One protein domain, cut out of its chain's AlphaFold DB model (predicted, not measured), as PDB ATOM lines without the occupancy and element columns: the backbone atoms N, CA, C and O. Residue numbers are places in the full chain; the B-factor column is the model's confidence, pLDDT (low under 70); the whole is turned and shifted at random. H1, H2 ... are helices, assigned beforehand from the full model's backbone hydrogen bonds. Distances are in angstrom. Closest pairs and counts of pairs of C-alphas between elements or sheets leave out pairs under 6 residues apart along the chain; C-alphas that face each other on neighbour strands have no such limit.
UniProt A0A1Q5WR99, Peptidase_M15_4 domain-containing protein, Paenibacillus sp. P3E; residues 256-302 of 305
ATOM      1  N   LEU A 256      30.436 -22.537  51.947       92.00
ATOM      2  CA  LEU A 256      31.032 -21.649  52.954       92.00
ATOM      3  C   LEU A 256      32.218 -20.849  52.406       92.00
ATOM      4  O   LEU A 256      32.292 -19.647  52.627       92.00
ATOM      5  N   GLU A 257      33.098 -21.488  51.634       90.25
ATOM      6  CA  GLU A 257      34.248 -20.820  51.010       90.25
ATOM      7  C   GLU A 257      33.813 -19.726  50.023       90.25
ATOM      8  O   GLU A 257      34.316 -18.605  50.064       90.25
ATOM      9  N   ALA A 258      32.832 -20.024  49.167       89.75
ATOM     10  CA  ALA A 258      32.325 -19.078  48.178       89.75
ATOM     11  C   ALA A 258      31.595 -17.888  48.822       89.75
ATOM     12  O   ALA A 258      31.748 -16.752  48.374       89.75
ATOM     13  N   ILE A 259      30.817 -18.155  49.873       91.06
ATOM     14  CA  ILE A 259      30.124 -17.144  50.678       91.06
ATOM     15  C   ILE A 259      31.155 -16.246  51.366       91.06
ATOM     16  O   ILE A 259      31.111 -15.029  51.204       91.06
ATOM     17  N   GLN A 260      32.150 -16.826  52.041       89.81
ATOM     18  CA  GLN A 260      33.212 -16.056  52.688       89.81
ATOM     19  C   GLN A 260      33.977 -15.185  51.680       89.81
ATOM     20  O   GLN A 260      34.209 -14.006  51.928       89.81
ATOM     21  N   ALA A 261      34.291 -15.719  50.495       87.50
ATOM     22  CA  ALA A 261      34.965 -14.959  49.445       87.50
ATOM     23  C   ALA A 261      34.144 -13.755  48.944       87.50
ATOM     24  O   ALA A 261      34.716 -12.709  48.634       87.50
ATOM     25  N   LEU A 262      32.816 -13.884  48.850       85.69
ATOM     26  CA  LEU A 262      31.914 -12.778  48.504       85.69
ATOM     27  C   LEU A 262      31.821 -11.737  49.624       85.69
ATOM     28  O   LEU A 262      31.829 -10.543  49.334       85.69
ATOM     29  N   HIS A 263      31.776 -12.176  50.882       87.25
ATOM     30  CA  HIS A 263      31.798 -11.289  52.046       87.25
ATOM     31  C   HIS A 263      33.102 -10.474  52.108       87.25
ATOM     32  O   HIS A 263      33.094  -9.265  52.318       87.25
ATOM     33  N   ASP A 264      34.238 -11.111  51.830       85.94
ATOM     34  CA  ASP A 264      35.549 -10.457  51.872       85.94
ATOM     35  C   ASP A 264      35.837  -9.599  50.624       85.94
ATOM     36  O   ASP A 264      36.867  -8.922  50.539       85.94
ATOM     37  N   THR A 265      34.934  -9.614  49.637       82.81
ATOM     38  CA  THR A 265      35.027  -8.781  48.436       82.81
ATOM     39  C   THR A 265      34.277  -7.463  48.658       82.81
ATOM     40  O   THR A 265      33.054  -7.478  48.788       82.81
ATOM     41  N   PRO A 266      34.963  -6.305  48.654       79.06
ATOM     42  CA  PRO A 266      34.295  -5.013  48.731       79.06
ATOM     43  C   PRO A 266      33.597  -4.690  47.404       79.06
ATOM     44  O   PRO A 266      34.200  -4.744  46.330       79.06
ATOM     45  N   SER A 267      32.319  -4.337  47.482       74.50
ATOM     46  CA  SER A 267      31.487  -3.896  46.369       74.50
ATOM     47  C   SER A 267      32.016  -2.597  45.768       74.50
ATOM     48  O   SER A 267      32.335  -1.642  46.478       74.50
ATOM     49  N   VAL A 268      32.026  -2.519  44.439       73.19
ATOM     50  CA  VAL A 268      32.408  -1.306  43.694       73.19
ATOM     51  C   VAL A 268      31.435  -0.138  43.884       73.19
ATOM     52  O   VAL A 268      31.776   0.991  43.549       73.19
ATOM     53  N   LEU A 269      30.229  -0.394  44.404       74.00
ATOM     54  CA  LEU A 269      29.189   0.627  44.562       74.00
ATOM     55  C   LEU A 269      29.358   1.454  45.840       74.00
ATOM     56  O   LEU A 269      29.122   2.657  45.828       74.00
ATOM     57  N   ASN A 270      29.732   0.814  46.948       78.06
ATOM     58  CA  ASN A 270      29.744   1.442  48.274       78.06
ATOM     59  C   ASN A 270      30.912   0.985  49.169       78.06
ATOM     60  O   ASN A 270      30.983   1.395  50.325       78.06
ATOM     61  N   GLY A 271      31.814   0.135  48.666       76.50
ATOM     62  CA  GLY A 271      32.953  -0.398  49.415       76.50
ATOM     63  C   GLY A 271      32.596  -1.413  50.507       76.50
ATOM     64  O   GLY A 271      33.505  -1.903  51.174       76.50
ATOM     65  N   GLN A 272      31.314  -1.739  50.701       82.75
ATOM     66  CA  GLN A 272      30.862  -2.748  51.664       82.75
ATOM     67  C   GLN A 272      30.938  -4.164  51.074       82.75
ATOM     68  O   GLN A 272      30.955  -4.291  49.850       82.75
ATOM     69  N   PRO A 273      30.977  -5.223  51.904       81.62
ATOM     70  CA  PRO A 273      30.862  -6.611  51.453       81.62
ATOM     71  C   PRO A 273      29.754  -6.829  50.413       81.62
ATOM     72  O   PRO A 273      28.672  -6.254  50.528       81.62
ATOM     73  N   VAL A 274      30.002  -7.674  49.404       80.75
ATOM     74  CA  VAL A 274      28.967  -8.037  48.411       80.75
ATOM     75  C   VAL A 274      27.807  -8.799  49.067       80.75
ATOM     76  O   VAL A 274      26.674  -8.703  48.601       80.75
ATOM     77  N   ILE A 275      28.079  -9.519  50.157       84.56
ATOM     78  CA  ILE A 275      27.076 -10.094  51.059       84.56
ATOM     79  C   ILE A 275      27.456  -9.754  52.505       84.56
ATOM     80  O   ILE A 275      28.631  -9.825  52.857       84.56
ATOM     81  N   ASP A 276      26.486  -9.390  53.338       82.50
ATOM     82  CA  ASP A 276      26.695  -8.899  54.708       82.50
ATOM     83  C   ASP A 276      26.310  -9.912  55.804       82.50
ATOM     84  O   ASP A 276      26.685  -9.730  56.962       82.50
ATOM     85  N   THR A 277      25.639 -11.014  55.449       84.12
ATOM     86  CA  THR A 277      25.286 -12.118  56.364       84.12
ATOM     87  C   THR A 277      25.904 -13.453  55.923       84.12
ATOM     88  O   THR A 277      25.213 -14.306  55.364       84.12
ATOM     89  N   PRO A 278      27.212 -13.685  56.140       83.50
ATOM     90  CA  PRO A 278      27.891 -14.898  55.669       83.50
ATOM     91  C   PRO A 278      27.459 -16.174  56.416       83.50
ATOM     92  O   PRO A 278      27.671 -17.284  55.935       83.50
ATOM     93  N   ASP A 279      26.830 -16.032  57.580       87.94
ATOM     94  CA  ASP A 279      26.250 -17.118  58.369       87.94
ATOM     95  C   ASP A 279      24.826 -17.490  57.929       87.94
ATOM     96  O   ASP A 279      24.262 -18.451  58.456       87.94
ATOM     97  N   LYS A 280      24.239 -16.756  56.968       89.00
ATOM     98  CA  LYS A 280      22.868 -16.971  56.495       89.00
ATOM     99  C   LYS A 280      22.771 -16.938  54.977       89.00
ATOM    100  O   LYS A 280      22.913 -15.895  54.352       89.00
ATOM    101  N   ALA A 281      22.460 -18.087  54.395       88.56
ATOM    102  CA  ALA A 281      22.166 -18.223  52.979       88.56
ATOM    103  C   ALA A 281      21.247 -19.421  52.775       88.56
ATOM    104  O   ALA A 281      21.535 -20.524  53.246       88.56
ATOM    105  N   THR A 282      20.162 -19.221  52.034       88.94
ATOM    106  CA  THR A 282      19.347 -20.335  51.548       88.94
ATOM    107  C   THR A 282      20.166 -21.219  50.611       88.94
ATOM    108  O   THR A 282      21.154 -20.791  50.004       88.94
ATOM    109  N   LYS A 283      19.745 -22.471  50.414       86.25
ATOM    110  CA  LYS A 283      20.442 -23.405  49.515       86.25
ATOM    111  C   LYS A 283      20.537 -22.879  48.073       86.25
ATOM    112  O   LYS A 283      21.516 -23.163  47.379       86.25
ATOM    113  N   SER A 284      19.544 -22.113  47.621       86.81
ATOM    114  CA  SER A 284      19.525 -21.474  46.298       86.81
ATOM    115  C   SER A 284      20.526 -20.325  46.194       86.81
ATOM    116  O   SER A 284      21.296 -20.275  45.232       86.81
ATOM    117  N   GLU A 285      20.577 -19.453  47.199       88.38
ATOM    118  CA  GLU A 285      21.574 -18.379  47.282       88.38
ATOM    119  C   GLU A 285      22.989 -18.962  47.360       88.38
ATOM    120  O   GLU A 285      23.849 -18.613  46.557       88.38
ATOM    121  N   ALA A 286      23.203 -19.960  48.221       90.12
ATOM    122  CA  ALA A 286      24.456 -20.699  48.341       90.12
ATOM    123  C   ALA A 286      24.927 -21.309  47.006       90.12
ATOM    124  O   ALA A 286      26.124 -21.284  46.693       90.12
ATOM    125  N   ARG A 287      24.000 -21.836  46.185       90.44
ATOM    126  CA  ARG A 287      24.302 -22.358  44.838       90.44
ATOM    127  C   ARG A 287      24.752 -21.235  43.912       90.44
ATOM    128  O   ARG A 287      25.785 -21.380  43.261       90.44
ATOM    129  N   LEU A 288      24.011 -20.128  43.875       89.81
ATOM    130  CA  LEU A 288      24.346 -18.964  43.054       89.81
ATOM    131  C   LEU A 288      25.719 -18.400  43.432       89.81
ATOM    132  O   LEU A 288      26.574 -18.238  42.564       89.81
ATOM    133  N   PHE A 289      25.961 -18.187  44.724       90.00
ATOM    134  CA  PHE A 289      27.235 -17.711  45.258       90.00
ATOM    135  C   PHE A 289      28.395 -18.621  44.859       90.00
ATOM    136  O   PHE A 289      29.421 -18.151  44.368       90.00
ATOM    137  N   THR A 290      28.206 -19.935  44.968       91.00
ATOM    138  CA  THR A 290      29.221 -20.918  44.576       91.00
ATOM    139  C   THR A 290      29.490 -20.918  43.072       91.00
ATOM    140  O   THR A 290      30.644 -21.035  42.662       91.00
ATOM    141  N   VAL A 291      28.464 -20.753  42.231       91.81
ATOM    142  CA  VAL A 291      28.638 -20.616  40.775       91.81
ATOM    143  C   VAL A 291      29.406 -19.338  40.439       91.81
ATOM    144  O   VAL A 291      30.389 -19.402  39.704       91.81
ATOM    145  N   LEU A 292      29.012 -18.194  41.006       87.31
ATOM    146  CA  LEU A 292      29.688 -16.908  40.794       87.31
ATOM    147  C   LEU A 292      31.163 -16.967  41.215       87.31
ATOM    148  O   LEU A 292      32.037 -16.492  40.487       87.31
ATOM    149  N   HIS A 293      31.442 -17.603  42.353       87.12
ATOM    150  CA  HIS A 293      32.796 -17.827  42.847       87.12
ATOM    151  C   HIS A 293      33.621 -18.711  41.906       87.12
ATOM    152  O   HIS A 293      34.710 -18.317  41.490       87.12
ATOM    153  N   ARG A 294      33.080 -19.861  41.484       88.56
ATOM    154  CA  ARG A 294      33.764 -20.781  40.558       88.56
ATOM    155  C   ARG A 294      34.016 -20.178  39.178       88.56
ATOM    156  O   ARG A 294      35.017 -20.504  38.553       88.56
ATOM    157  N   LEU A 295      33.142 -19.287  38.712       86.62
ATOM    158  CA  LEU A 295      33.341 -18.528  37.472       86.62
ATOM    159  C   LEU A 295      34.377 -17.395  37.618       86.62
ATOM    160  O   LEU A 295      34.638 -16.674  36.656       86.62
ATOM    161  N   GLY A 296      34.964 -17.209  38.807       82.00
ATOM    162  CA  GLY A 296      35.951 -16.165  39.091       82.00
ATOM    163  C   GLY A 296      35.362 -14.752  39.129       82.00
ATOM    164  O   GLY A 296      36.105 -13.767  39.148       82.00
ATOM    165  N   LEU A 297      34.033 -14.626  39.147       73.19
ATOM    166  CA  LEU A 297      33.348 -13.333  39.154       73.19
ATOM    167  C   LEU A 297      33.465 -12.629  40.511       73.19
ATOM    168  O   LEU A 297      33.359 -11.409  40.568       73.19
ATOM    169  N   THR A 298      33.795 -13.362  41.578       68.38
ATOM    170  CA  THR A 298      34.097 -12.793  42.902       68.38
ATOM    171  C   THR A 298      35.420 -12.029  42.922       68.38
ATOM    172  O   THR A 298      35.549 -11.038  43.624       68.38
ATOM    173  N   ALA A 299      36.401 -12.426  42.103       60.09
ATOM    174  CA  ALA A 299      37.691 -11.736  42.010       60.09
ATOM    175  C   ALA A 299      37.653 -10.511  41.078       60.09
ATOM    176  O   ALA A 299      38.416  -9.567  41.275       60.09
ATOM    177  N   ARG A 300      36.757 -10.502  40.076       53.12
ATOM    178  CA  ARG A 300      36.616  -9.401  39.103       53.12
ATOM    179  C   ARG A 300      35.843  -8.187  39.623       53.12
ATOM    180  O   ARG A 300      35.882  -7.146  38.979       53.12
ATOM    181  N   LEU A 301      35.183  -8.293  40.778       51.62
ATOM    182  CA  LEU A 301      34.551  -7.153  41.455       51.62
ATOM    183  C   LEU A 301      35.553  -6.297  42.246       51.62
ATOM    184  O   LEU A 301      35.206  -5.197  42.661       51.62
ATOM    185  N   LYS A 302      36.817  -6.726  42.394       49.09
ATOM    186  CA  LYS A 302      37.910  -5.815  42.761       49.09
ATOM    187  C   LYS A 302      38.187  -4.906  41.566       49.09
ATOM    188  O   LYS A 302      39.044  -5.202  40.738       49.09
TER     189      LYS A 302
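AT A GLANCE: This is residues 256 to 302 of the 305 residues of the protein "Peptidase_M15_4 domain-containing protein" of Paenibacillus sp. P3E (UniProt A0A1Q5WR99). Two helices, H1 and H2, pack about perpendicular to each other, and a wide loop of residues 264 to 282 swings out beyond the end of H1 and comes back to the start of H2. After H2 the chain turns tightly into the short helix H3, which is near both H1 and H2. The printed part has 47 residues with three named helices, in the order H1, H2, H3, and no named strand; its class is all helix. It is compact, with a radius of gyration of the C-alphas of 9.8 A, and spans 26 by 21 by 14 A.

HOW THE PARTS SIT: H1, residues 256 to 263, touches H2, residues 283 to 294, and their lines are about perpendicular at 76 degrees. Their closest C-alphas are those of Ala 258 and Thr 290, 5.1 A apart. H3, residues 297 to 300, is close to H1 but not clearly touching; their closest C-alphas, those of Leu 262 and Thr 298, are 6.0 A apart. H3 is also close to H2 but not clearly touching; their closest C-alphas, those of Leu 292 and Thr 298, are 6.4 A apart. In H1 and H2 every O i to N i+4 pair is within hydrogen-bond range, while H3, with 4 residues, is too short for such a pair.

IN THESE COORDINATES: H1 begins at C-alpha 256, at (31.032, -21.649, 52.954), and measures 10.4 A from first to last C-alpha. H2, the longest helix with 12 residues, begins at C-alpha 283, at (20.442, -23.405, 49.515), and measures 16.3 A. H3 measures 5.1 A and ends at C-alpha 300, at (36.616, -9.401, 39.103).

THE WHOLE: The two C-alphas farthest apart are those of Asn 270 and Lys 283, 26.6 A. The printed part has no cut. The link from H1 to H2, 19 residues, is long, and the link from H2 to H3, 2 residues, is tight. The mean pLDDT of the printed part is 82.2, and residues 298 to 302 are under 70.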